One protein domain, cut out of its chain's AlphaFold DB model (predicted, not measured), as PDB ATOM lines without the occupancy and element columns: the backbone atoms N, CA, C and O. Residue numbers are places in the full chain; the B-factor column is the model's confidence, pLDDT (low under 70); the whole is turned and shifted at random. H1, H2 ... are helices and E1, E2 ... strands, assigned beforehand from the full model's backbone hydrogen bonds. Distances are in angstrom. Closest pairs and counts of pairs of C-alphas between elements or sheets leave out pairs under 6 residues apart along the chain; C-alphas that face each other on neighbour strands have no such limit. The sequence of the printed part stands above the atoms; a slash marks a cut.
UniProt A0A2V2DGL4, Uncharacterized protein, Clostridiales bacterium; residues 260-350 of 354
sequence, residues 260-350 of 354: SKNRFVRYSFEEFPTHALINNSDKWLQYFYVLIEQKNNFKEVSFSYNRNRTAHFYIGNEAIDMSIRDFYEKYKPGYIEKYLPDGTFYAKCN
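AT A GLANCE: This is residues 260 to 350 of the 354 residues of an uncharacterized protein of Clostridiales bacterium (UniProt A0A2V2DGL4). A strongly twisted wall of four antiparallel strands, E2 E3 E4 E5, has two short helices, H1 and H2, on one face; a smaller sheet, E1 E6 E7, reaches away from its E2 edge. The E6 and E7 hairpin makes one end of the long axis, and the turn between E3 and E4 the other. The printed part has 91 residues, in the order E1 H1 E2 E3 E4 E5 H2 E6 E7, of mixed class. It is compact, with a radius of gyration of the C-alphas of 14.0 A, and spans 45 by 32 by 23 A.

IN THESE COORDINATES: E2, residues 287 to 294, is 21.1 A long; E3, 297 to 305, is 25.8 A. E4 is 311 to 315 and E5 is 318 to 321. H1 is 271 to 277 and H2 is 324 to 331, 10.4 A. E1, 263 to 266, begins at C-alpha (40.915, 25.604, 41.204). E6, 334 to 339, is 16.2 A; E7, 345 to 349, ends at C-alpha (43.354, 35.096, 38.426).

HOW THE PARTS SIT: E2 to E5 form a meander, each strand the antiparallel neighbour of the one before: N 290 and O 301 are 2.9 A apart, N 302 and O 314 3.0 A, N 320 and O 313 2.8 A. H1, at a height of 9.3 A, is only just over E3, with 3 C-alphas on it; H2, at 8.3 A on the same face, is over none. H2 has every O i to N i+4 pair within hydrogen-bond range, H1 2 of 3. The C-alphas of Leu 291 in E2 and Gly 334 in E6, the closest, are 5.2 A apart. Within hydrogen-bond range are N 265 and O 335, 2.8 A apart, across the antiparallel neighbours E1 and E6, and N 338 and O 347, 2.9 A apart, across the hairpin of E6 and E7.

THE WHOLE: The C-alphas farthest apart, Asn 308 and Asp 342, are 45.2 A apart. The printed part has no cut and no long link. Mean pLDDT of the printed part is 74.4; residues 273 to 287 and 305 to 310 are among those under 70.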
ATOM      1  N   SER A 260      47.100  22.028  35.883       64.50
ATOM      2  CA  SER A 260      46.360  20.859  36.376       64.50
ATOM      3  C   SER A 260      45.895  21.011  37.829       64.50
ATOM      4  O   SER A 260      44.934  20.364  38.243       64.50
ATOM      5  N   LYS A 261      46.538  21.898  38.600       71.50
ATOM      6  CA  LYS A 261      46.201  22.187  40.001       71.50
ATOM      7  C   LYS A 261      45.307  23.406  40.177       71.50
ATOM      8  O   LYS A 261      44.906  23.698  41.305       71.50
ATOM      9  N   ASN A 262      44.995  24.116  39.095       75.56
ATOM     10  CA  ASN A 262      44.137  25.290  39.145       75.56
ATOM     11  C   ASN A 262      42.758  24.934  39.709       75.56
ATOM     12  O   ASN A 262      42.145  23.940  39.318       75.56
ATOM     13  N   ARG A 263      42.246  25.776  40.610       80.94
ATOM     14  CA  ARG A 263      40.915  25.604  41.204       80.94
ATOM     15  C   ARG A 263      40.057  26.811  40.894       80.94
ATOM     16  O   ARG A 263      40.449  27.939  41.175       80.94
ATOM     17  N   PHE A 264      38.880  26.579  40.328       83.81
ATOM     18  CA  PHE A 264      37.890  27.636  40.188       83.81
ATOM     19  C   PHE A 264      37.174  27.841  41.523       83.81
ATOM     20  O   PHE A 264      36.554  26.918  42.053       83.81
ATOM     21  N   VAL A 265      37.262  29.056  42.055       86.38
ATOM     22  CA  VAL A 265      36.620  29.463  43.302       86.38
ATOM     23  C   VAL A 265      35.578  30.518  42.976       86.38
ATOM     24  O   VAL A 265      35.868  31.535  42.347       86.38
ATOM     25  N   ARG A 266      34.339  30.259  43.391       88.06
ATOM     26  CA  ARG A 266      33.230  31.199  43.222       88.06
ATOM     27  C   ARG A 266      33.341  32.297  44.269       88.06
ATOM     28  O   ARG A 266      33.617  32.005  45.429       88.06
ATOM     29  N   TYR A 267      33.095  33.533  43.855       84.25
ATOM     30  CA  TYR A 267      32.913  34.623  44.804       84.25
ATOM     31  C   TYR A 267      31.652  34.378  45.627       84.25
ATOM     32  O   TYR A 267      30.672  33.836  45.113       84.25
ATOM     33  N   SER A 268      31.651  34.824  46.880       86.25
ATOM     34  CA  SER A 268      30.396  35.076  47.580       86.25
ATOM     35  C   SER A 268      29.711  36.333  47.021       86.25
ATOM     36  O   SER A 268      30.346  37.185  46.387       86.25
ATOM     37  N   PHE A 269      28.408  36.488  47.279       81.44
ATOM     38  CA  PHE A 269      27.678  37.691  46.862       81.44
ATOM     39  C   PHE A 269      28.231  38.955  47.528       81.44
ATOM     40  O   PHE A 269      28.111  40.036  46.969       81.44
ATOM     41  N   GLU A 270      28.840  38.827  48.707       77.88
ATOM     42  CA  GLU A 270      29.441  39.943  49.439       77.88
ATOM     43  C   GLU A 270      30.836  40.290  48.899       77.88
ATOM     44  O   GLU A 270      31.192  41.462  48.801       77.88
ATOM     45  N   GLU A 271      31.617  39.297  48.466       76.56
ATOM     46  CA  GLU A 271      32.955  39.500  47.891       76.56
ATOM     47  C   GLU A 271      32.908  40.072  46.470       76.56
ATOM     48  O   GLU A 271      33.729  40.920  46.119       76.56
ATOM     49  N   PHE A 272      31.941  39.631  45.660       74.00
ATOM     50  CA  PHE A 272      31.799  40.018  44.254       74.00
ATOM     51  C   PHE A 272      31.736  41.547  44.019       74.00
ATOM     52  O   PHE A 272      32.533  42.056  43.226       74.00
ATOM     53  N   PRO A 273      30.867  42.316  44.706       64.00
ATOM     54  CA  PRO A 273      30.831  43.769  44.586       64.00
ATOM     55  C   PRO A 273      31.992  44.438  45.331       64.00
ATOM     56  O   PRO A 273      32.467  45.483  44.900       64.00
ATOM     57  N   THR A 274      32.492  43.846  46.419       61.44
ATOM     58  CA  THR A 274      33.551  44.451  47.243       61.44
ATOM     59  C   THR A 274      34.911  44.429  46.533       61.44
ATOM     60  O   THR A 274      35.653  45.409  46.597       61.44
ATOM     61  N   HIS A 275      35.203  43.390  45.743       55.66
ATOM     62  CA  HIS A 275      36.369  43.348  44.851       55.66
ATOM     63  C   HIS A 275      36.370  44.499  43.822       55.66
ATOM     64  O   HIS A 275      37.432  44.964  43.413       55.66
ATOM     65  N   ALA A 276      35.192  44.999  43.433       51.53
ATOM     66  CA  ALA A 276      35.047  46.155  42.547       51.53
ATOM     67  C   ALA A 276      35.139  47.516  43.276       51.53
ATOM     68  O   ALA A 276      35.322  48.548  42.637       51.53
ATOM     69  N   LEU A 277      35.014  47.539  44.608       49.91
ATOM     70  CA  LEU A 277      34.899  48.768  45.407       49.91
ATOM     71  C   LEU A 277      36.168  49.123  46.205       49.91
ATOM     72  O   LEU A 277      36.341  50.285  46.563       49.91
ATOM     73  N   ILE A 278      37.067  48.166  46.475       47.50
ATOM     74  CA  ILE A 278      38.252  48.379  47.335       47.50
ATOM     75  C   ILE A 278      39.319  49.299  46.693       47.50
ATOM     76  O   ILE A 278      40.116  49.902  47.410       47.50
ATOM     77  N   ASN A 279      39.315  49.505  45.370       43.88
ATOM     78  CA  ASN A 279      40.331  50.318  44.683       43.88
ATOM     79  C   ASN A 279      39.840  51.726  44.273       43.88
ATOM     80  O   ASN A 279      39.724  52.040  43.089       43.88
ATOM     81  N   ASN A 280      39.712  52.594  45.285       46.03
ATOM     82  CA  ASN A 280      39.794  54.068  45.230       46.03
ATOM     83  C   ASN A 280      38.642  54.879  44.583       46.03
ATOM     84  O   ASN A 280      38.168  54.609  43.483       46.03
ATOM     85  N   SER A 281      38.272  55.966  45.266       47.72
ATOM     86  CA  SER A 281      37.074  56.809  45.106       47.72
ATOM     87  C   SER A 281      37.021  57.769  43.905       47.72
ATOM     88  O   SER A 281      36.009  58.448  43.740       47.72
ATOM     89  N   ASP A 282      38.049  57.842  43.049       51.19
ATOM     90  CA  ASP A 282      38.244  59.029  42.190       51.19
ATOM     91  C   ASP A 282      38.448  58.783  40.682       51.19
ATOM     92  O   ASP A 282      38.879  59.685  39.963       51.19
ATOM     93  N   LYS A 283      38.108  57.603  40.135       48.38
ATOM     94  CA  LYS A 283      38.179  57.359  38.673       48.38
ATOM     95  C   LYS A 283      36.810  57.121  38.033       48.38
ATOM     96  O   LYS A 283      35.958  56.444  38.596       48.38
ATOM     97  N   TRP A 284      36.617  57.693  36.841       50.38
ATOM     98  CA  TRP A 284      35.314  57.833  36.177       50.38
ATOM     99  C   TRP A 284      34.757  56.551  35.539       50.38
ATOM    100  O   TRP A 284      33.545  56.474  35.401       50.38
ATOM    101  N   LEU A 285      35.582  55.548  35.218       51.81
ATOM    102  CA  LEU A 285      35.187  54.217  34.722       51.81
ATOM    103  C   LEU A 285      36.353  53.243  34.992       51.81
ATOM    104  O   LEU A 285      37.439  53.432  34.446       51.81
ATOM    105  N   GLN A 286      36.165  52.223  35.838       56.75
ATOM    106  CA  GLN A 286      37.101  51.092  35.957       56.75
ATOM    107  C   GLN A 286      36.452  49.833  35.379       56.75
ATOM    108  O   GLN A 286      35.279  49.565  35.644       56.75
ATOM    109  N   TYR A 287      37.223  49.087  34.585       65.25
ATOM    110  CA  TYR A 287      36.854  47.767  34.083       65.25
ATOM    111  C   TYR A 287      37.412  46.706  35.031       65.25
ATOM    112  O   TYR A 287      38.622  46.626  35.250       65.25
ATOM    113  N   PHE A 288      36.527  45.893  35.585       73.88
ATOM    114  CA  PHE A 288      36.848  44.721  36.385       73.88
ATOM    115  C   PHE A 288      36.657  43.475  35.543       73.88
ATOM    116  O   PHE A 288      35.833  43.468  34.636       73.88
ATOM    117  N   TYR A 289      37.385  42.415  35.870       79.12
ATOM    118  CA  TYR A 289      37.247  41.125  35.210       79.12
ATOM    119  C   TYR A 289      36.815  40.079  36.230       79.12
ATOM    120  O   TYR A 289      37.236  40.138  37.385       79.12
ATOM    121  N   VAL A 290      35.977  39.141  35.804       85.44
ATOM    122  CA  VAL A 290      35.650  37.903  36.523       85.44
ATOM    123  C   VAL A 290      35.510  36.761  35.531       85.44
ATOM    124  O   VAL A 290      35.345  36.974  34.328       85.44
ATOM    125  N   LEU A 291      35.537  35.536  36.045       86.06
ATOM    126  CA  LEU A 291      35.325  34.334  35.258       86.06
ATOM    127  C   LEU A 291      33.958  33.735  35.557       86.06
ATOM    128  O   LEU A 291      33.544  33.647  36.712       86.06
ATOM    129  N   ILE A 292      33.273  33.296  34.509       88.19
ATOM    130  CA  ILE A 292      32.029  32.534  34.617       88.19
ATOM    131  C   ILE A 292      32.196  31.188  33.921       88.19
ATOM    132  O   ILE A 292      32.929  31.067  32.940       88.19
ATOM    133  N   GLU A 293      31.487  30.180  34.407       85.81
ATOM    134  CA  GLU A 293      31.461  28.850  33.808       85.81
ATOM    135  C   GLU A 293      30.273  28.753  32.832       85.81
ATOM    136  O   GLU A 293      29.119  28.940  33.215       85.81
ATOM    137  N   GLN A 294      30.539  28.488  31.550       80.06
ATOM    138  CA  GLN A 294      29.524  28.273  30.515       80.06
ATOM    139  C   GLN A 294      29.867  27.046  29.665       80.06
ATOM    140  O   GLN A 294      30.893  27.020  28.990       80.06
ATOM    141  N   LYS A 295      28.961  26.057  29.617       75.69
ATOM    142  CA  LYS A 295      29.074  24.860  28.753       75.69
ATOM    143  C   LYS A 295      30.437  24.148  28.880       75.69
ATOM    144  O   LYS A 295      31.062  23.839  27.870       75.69
ATOM    145  N   ASN A 296      30.888  23.913  30.115       72.31
ATOM    146  CA  ASN A 296      32.174  23.283  30.462       72.31
ATOM    147  C   ASN A 296      33.432  24.059  30.028       72.31
ATOM    148  O   ASN A 296      34.519  23.494  30.011       72.31
ATOM    149  N   ASN A 297      33.299  25.347  29.704       79.25
ATOM    150  CA  ASN A 297      34.416  26.263  29.490       79.25
ATOM    151  C   ASN A 297      34.264  27.495  30.382       79.25
ATOM    152  O   ASN A 297      33.158  27.860  30.786       79.25
ATOM    153  N   PHE A 298      35.372  28.173  30.655       83.00
ATOM    154  CA  PHE A 298      35.336  29.471  31.315       83.00
ATOM    155  C   PHE A 298      35.221  30.591  30.281       83.00
ATOM    156  O   PHE A 298      35.767  30.496  29.182       83.00
ATOM    157  N   LYS A 299      34.525  31.668  30.643       83.81
ATOM    158  CA  LYS A 299      34.517  32.925  29.891       83.81
ATOM    159  C   LYS A 299      34.931  34.078  30.785       83.81
ATOM    160  O   LYS A 299      34.502  34.161  31.934       83.81
ATOM    161  N   GLU A 300      35.736  34.970  30.221       85.00
ATOM    162  CA  GLU A 300      36.045  36.259  30.823       85.00
ATOM    163  C   GLU A 300      34.851  37.199  30.659       85.00
ATOM    164  O   GLU A 300      34.291  37.338  29.568       85.00
ATOM    165  N   VAL A 301      34.465  37.830  31.761       84.75
ATOM    166  CA  VAL A 301      33.458  38.883  31.790       84.75
ATOM    167  C   VAL A 301      34.133  40.139  32.287       84.75
ATOM    168  O   VAL A 301      34.638  40.156  33.411       84.75
ATOM    169  N   SER A 302      34.126  41.188  31.472       84.25
ATOM    170  CA  SER A 302      34.502  42.515  31.941       84.25
ATOM    171  C   SER A 302      33.263  43.267  32.396       84.25
ATOM    172  O   SER A 302      32.232  43.195  31.731       84.25
ATOM    173  N   PHE A 303      33.335  44.011  33.490       79.75
ATOM    174  CA  PHE A 303      32.230  44.857  33.918       79.75
ATOM    175  C   PHE A 303      32.713  46.179  34.486       79.75
ATOM    176  O   PHE A 303      33.807  46.269  35.039       79.75
ATOM    177  N   SER A 304      31.895  47.214  34.345       74.75
ATOM    178  CA  SER A 304      32.161  48.534  34.907       74.75
ATOM    179  C   SER A 304      31.034  48.959  35.834       74.75
ATOM    180  O   SER A 304      29.889  48.526  35.693       74.75
ATOM    181  N   TYR A 305      31.378  49.799  36.807       69.81
ATOM    182  CA  TYR A 305      30.438  50.326  37.784       69.81
ATOM    183  C   TYR A 305      30.412  51.847  37.689       69.81
ATOM    184  O   TYR A 305      31.438  52.502  37.879       69.81
ATOM    185  N   ASN A 306      29.254  52.415  37.359       62.53
ATOM    186  CA  ASN A 306      29.090  53.866  37.356       62.53
ATOM    187  C   ASN A 306      28.715  54.379  38.763       62.53
ATOM    188  O   ASN A 306      28.283  53.621  39.635       62.53
ATOM    189  N   ARG A 307      28.838  55.696  38.995       56.44
ATOM    190  CA  ARG A 307      28.466  56.336  40.277       56.44
ATOM    191  C   ARG A 307      27.007  56.085  40.692       56.44
ATOM    192  O   ARG A 307      26.700  56.136  41.878       56.44
ATOM    193  N   ASN A 308      26.137  55.753  39.736       59.47
ATOM    194  CA  ASN A 308      24.720  55.451  39.952       59.47
ATOM    195  C   ASN A 308      24.463  53.972  40.276       59.47
ATOM    196  O   ASN A 308      23.319  53.522  40.231       59.47
ATOM    197  N   ARG A 309      25.512  53.204  40.596       58.97
ATOM    198  CA  ARG A 309      25.438  51.786  40.967       58.97
ATOM    199  C   ARG A 309      24.884  50.860  39.883       58.97
ATOM    200  O   ARG A 309      24.497  49.727  40.173       58.97
ATOM    201  N   THR A 310      24.862  51.326  38.641       65.69
ATOM    202  CA  THR A 310      24.510  50.497  37.490       65.69
ATOM    203  C   THR A 310      25.771  49.784  37.024       65.69
ATOM    204  O   THR A 310      26.792  50.425  36.759       65.69
ATOM    205  N   ALA A 311      25.707  48.456  36.983       73.50
ATOM    206  CA  ALA A 311      26.774  47.628  36.450       73.50
ATOM    207  C   ALA A 311      26.491  47.332  34.976       73.50
ATOM    208  O   ALA A 311      25.387  46.914  34.639       73.50
ATOM    209  N   HIS A 312      27.490  47.533  34.122       81.12
ATOM    210  CA  HIS A 312      27.438  47.107  32.726       81.12
ATOM    211  C   HIS A 312      28.371  45.919  32.556       81.12
ATOM    212  O   HIS A 312      29.570  46.049  32.808       81.12
ATOM    213  N   PHE A 313      27.825  44.773  32.158       85.00
ATOM    214  CA  PHE A 313      28.578  43.537  31.972       85.00
ATOM    215  C   PHE A 313      28.825  43.288  30.488       85.00
ATOM    216  O   PHE A 313      27.944  43.509  29.663       85.00
ATOM    217  N   TYR A 314      30.000  42.769  30.161       85.12
ATOM    218  CA  TYR A 314      30.385  42.397  28.806       85.12
ATOM    219  C   TYR A 314      30.967  40.991  28.814       85.12
ATOM    220  O   TYR A 314      31.943  40.725  29.520       85.12
ATOM    221  N   ILE A 315      30.380  40.092  28.026       84.25
ATOM    222  CA  ILE A 315      30.908  38.745  27.792       84.25
ATOM    223  C   ILE A 315      31.445  38.715  26.363       84.25
ATOM    224  O   ILE A 315      30.682  38.637  25.400       84.25
ATOM    225  N   GLY A 316      32.765  38.814  26.205       77.75
ATOM    226  CA  GLY A 316      33.350  39.105  24.895       77.75
ATOM    227  C   GLY A 316      32.865  40.468  24.381       77.75
ATOM    228  O   GLY A 316      33.043  41.470  25.065       77.75
ATOM    229  N   ASN A 317      32.221  40.492  23.211       76.75
ATOM    230  CA  ASN A 317      31.666  41.716  22.611       76.75
ATOM    231  C   ASN A 317      30.172  41.931  22.924       76.75
ATOM    232  O   ASN A 317      29.583  42.903  22.455       76.75
ATOM    233  N   GLU A 318      29.539  41.026  23.675       83.00
ATOM    234  CA  GLU A 318      28.112  41.108  23.995       83.00
ATOM    235  C   GLU A 318      27.897  41.874  25.302       83.00
ATOM    236  O   GLU A 318      28.347  41.439  26.365       83.00
ATOM    237  N   ALA A 319      27.186  43.001  25.220       85.06
ATOM    238  CA  ALA A 319      26.736  43.752  26.385       85.06
ATOM    239  C   ALA A 319      25.520  43.071  27.026       85.06
ATOM    240  O   ALA A 319      24.589  42.639  26.343       85.06
ATOM    241  N   ILE A 320      25.532  42.990  28.351       84.31
ATOM    242  CA  ILE A 320      24.469  42.401  29.152       84.31
ATOM    243  C   ILE A 320      24.028  43.424  30.191       84.31
ATOM    244  O   ILE A 320      24.749  43.710  31.150       84.31
ATOM    245  N   ASP A 321      22.803  43.909  30.020       80.50
ATOM    246  CA  ASP A 321      22.154  44.790  30.981       80.50
ATOM    247  C   ASP A 321      21.357  43.960  31.992       80.50
ATOM    248  O   ASP A 321      20.337  43.347  31.674       80.50
ATOM    249  N   MET A 322      21.852  43.909  33.227       81.88
ATOM    250  CA  MET A 322      21.175  43.293  34.369       81.88
ATOM    251  C   MET A 322      21.722  43.853  35.680       81.88
ATOM    252  O   MET A 322      22.799  44.449  35.713       81.88
ATOM    253  N   SER A 323      20.995  43.658  36.783       81.25
ATOM    254  CA  SER A 323      21.504  44.059  38.094       81.25
ATOM    255  C   SER A 323      22.685  43.177  38.525       81.25
ATOM    256  O   SER A 323      22.826  42.037  38.082       81.25
ATOM    257  N   ILE A 324      23.526  43.678  39.441       78.62
ATOM    258  CA  ILE A 324      24.622  42.890  40.042       78.62
ATOM    259  C   ILE A 324      24.102  41.593  40.662       78.62
ATOM    260  O   ILE A 324      24.748  40.552  40.550       78.62
ATOM    261  N   ARG A 325      22.942  41.659  41.326       81.94
ATOM    262  CA  ARG A 325      22.331  40.498  41.970       81.94
ATOM    263  C   ARG A 325      21.886  39.472  40.940       81.94
ATOM    264  O   ARG A 325      22.279  38.318  41.063       81.94
ATOM    265  N   ASP A 326      21.174  39.898  39.904       85.25
ATOM    266  CA  ASP A 326      20.712  38.984  38.854       85.25
ATOM    267  C   ASP A 326      21.896  38.364  38.107       85.25
ATOM    268  O   ASP A 326      21.896  37.167  37.815       85.25
ATOM    269  N   PHE A 327      22.948  39.152  37.851       86.25
ATOM    270  CA  PHE A 327      24.185  38.649  37.261       86.25
ATOM    271  C   PHE A 327      24.836  37.581  38.141       86.25
ATOM    272  O   PHE A 327      25.190  36.504  37.654       86.25
ATOM    273  N   TYR A 328      24.979  37.857  39.438       86.25
ATOM    274  CA  TYR A 328      25.575  36.924  40.385       86.25
ATOM    275  C   TYR A 328      24.758  35.631  40.504       86.25
ATOM    276  O   TYR A 328      25.321  34.539  40.432       86.25
ATOM    277  N   GLU A 329      23.438  35.734  40.644       87.56
ATOM    278  CA  GLU A 329      22.549  34.576  40.767       87.56
ATOM    279  C   GLU A 329      22.564  33.714  39.500       87.56
ATOM    280  O   GLU A 329      22.602  32.482  39.587       87.56
ATOM    281  N   LYS A 330      22.607  34.357  38.325       88.25
ATOM    282  CA  LYS A 330      22.609  33.683  37.026       88.25
ATOM    283  C   LYS A 330      23.944  33.027  36.687       88.25
ATOM    284  O   LYS A 330      23.952  31.889  36.222       88.25
ATOM    285  N   TYR A 331      25.060  33.734  36.871       87.12
ATOM    286  CA  TYR A 331      26.364  33.301  36.355       87.12
ATOM    287  C   TYR A 331      27.349  32.829  37.424       87.12
ATOM    288  O   TYR A 331      28.351  32.213  37.064       87.12
ATOM    289  N   LYS A 332      27.073  33.085  38.711       89.19
ATOM    290  CA  LYS A 332      27.904  32.684  39.863       89.19
ATOM    291  C   LYS A 332      29.403  32.933  39.613       89.19
ATOM    292  O   LYS A 332      30.175  31.971  39.544       89.19
ATOM    293  N   PRO A 333      29.801  34.205  39.417       89.00
ATOM    294  CA  PRO A 333      31.151  34.561  39.004       89.00
ATOM    295  C   PRO A 333      32.199  34.112  40.019       89.00
ATOM    296  O   PRO A 333      31.943  33.996  41.217       89.00
ATOM    297  N   GLY A 334      33.411  33.895  39.530       87.50
ATOM    298  CA  GLY A 334      34.537  33.446  40.329       87.50
ATOM    299  C   GLY A 334      35.875  33.840  39.727       87.50
ATOM    300  O   GLY A 334      35.968  34.668  38.818       87.50
ATOM    301  N   TYR A 335      36.915  33.212  40.251       83.81
ATOM    302  CA  TYR A 335      38.302  33.368  39.847       83.81
ATOM    303  C   TYR A 335      38.998  32.013  39.856       83.81
ATOM    304  O   TYR A 335      38.532  31.053  40.468       83.81
ATOM    305  N   ILE A 336      40.132  31.933  39.173       81.62
ATOM    306  CA  ILE A 336      41.000  30.762  39.229       81.62
ATOM    307  C   ILE A 336      42.081  31.016  40.273       81.62
ATOM    308  O   ILE A 336      42.860  31.961  40.154       81.62
ATOM    309  N   GLU A 337      42.148  30.161  41.282       82.69
ATOM    310  CA  GLU A 337      43.323  30.030  42.128       82.69
ATOM    311  C   GLU A 337      44.378  29.216  41.396       82.69
ATOM    312  O   GLU A 337      44.131  28.090  40.956       82.69
ATOM    313  N   LYS A 338      45.557  29.810  41.269       74.06
ATOM    314  CA  LYS A 338      46.733  29.182  40.690       74.06
ATOM    315  C   LYS A 338      47.639  28.680  41.799       74.06
ATOM    316  O   LYS A 338      47.766  29.334  42.836       74.06
ATOM    317  N   TYR A 339      48.298  27.560  41.542       74.06
ATOM    318  CA  TYR A 339      49.197  26.902  42.483       74.06
ATOM    319  C   TYR A 339      50.526  26.565  41.803       74.06
ATOM    320  O   TYR A 339      50.578  26.300  40.600       74.06
ATOM    321  N   LEU A 340      51.599  26.576  42.588       72.00
ATOM    322  CA  LEU A 340      52.901  26.059  42.182       72.00
ATOM    323  C   LEU A 340      52.889  24.512  42.166       72.00
ATOM    324  O   LEU A 340      51.998  23.889  42.760       72.00
ATOM    325  N   PRO A 341      53.876  23.852  41.523       69.19
ATOM    326  CA  PRO A 341      53.947  22.388  41.456       69.19
ATOM    327  C   PRO A 341      54.026  21.685  42.815       69.19
ATOM    328  O   PRO A 341      53.652  20.521  42.920       69.19
ATOM    329  N   ASP A 342      54.460  22.365  43.871       71.31
ATOM    330  CA  ASP A 342      54.491  21.851  45.245       71.31
ATOM    331  C   ASP A 342      53.141  21.991  45.982       71.31
ATOM    332  O   ASP A 342      52.972  21.447  47.069       71.31
ATOM    333  N   GLY A 343      52.151  22.656  45.374       71.69
ATOM    334  CA  GLY A 343      50.844  22.931  45.973       71.69
ATOM    335  C   GLY A 343      50.758  24.261  46.727       71.69
ATOM    336  O   GLY A 343      49.717  24.541  47.318       71.69
ATOM    337  N   THR A 344      51.798  25.096  46.689       74.69
ATOM    338  CA  THR A 344      51.775  26.439  47.278       74.69
ATOM    339  C   THR A 344      50.849  27.360  46.480       74.69
ATOM    340  O   THR A 344      50.912  27.410  45.250       74.69
ATOM    341  N   PHE A 345      49.976  28.102  47.168       73.62
ATOM    342  CA  PHE A 345      49.093  29.086  46.540       73.62
ATOM    343  C   PHE A 345      49.912  30.212  45.882       73.62
ATOM    344  O   PHE A 345      50.714  30.869  46.543       73.62
ATOM    345  N   TYR A 346      49.694  30.435  44.585       69.06
ATOM    346  CA  TYR A 346      50.464  31.363  43.749       69.06
ATOM    347  C   TYR A 346      49.729  32.691  43.524       69.06
ATOM    348  O   TYR A 346      50.283  33.759  43.778       69.06
ATOM    349  N   ALA A 347      48.478  32.651  43.049       70.62
ATOM    350  CA  ALA A 347      47.718  33.861  42.723       70.62
ATOM    351  C   ALA A 347      46.215  33.605  42.537       70.62
ATOM    352  O   ALA A 347      45.804  32.509  42.156       70.62
ATOM    353  N   LYS A 348      45.406  34.664  42.690       75.38
ATOM    354  CA  LYS A 348      44.025  34.721  42.176       75.38
ATOM    355  C   LYS A 348      44.032  35.334  40.779       75.38
ATOM    356  O   LYS A 348      44.567  36.422  40.585       75.38
ATOM    357  N   CYS A 349      43.428  34.657  39.811       72.69
ATOM    358  CA  CYS A 349      43.354  35.096  38.426       72.69
ATOM    359  C   CYS A 349      41.892  35.280  38.013       72.69
ATOM    360  O   CYS A 349      41.133  34.322  37.896       72.69
ATOM    361  N   ASN A 350      41.511  36.533  37.784       73.62
ATOM    362  CA  ASN A 350      40.167  36.934  37.355       73.62
ATOM    363  C   ASN A 350      39.978  36.919  35.828       73.62
ATOM    364  O   ASN A 350      38.931  37.306  35.317       73.62
TER     365      ASN A 350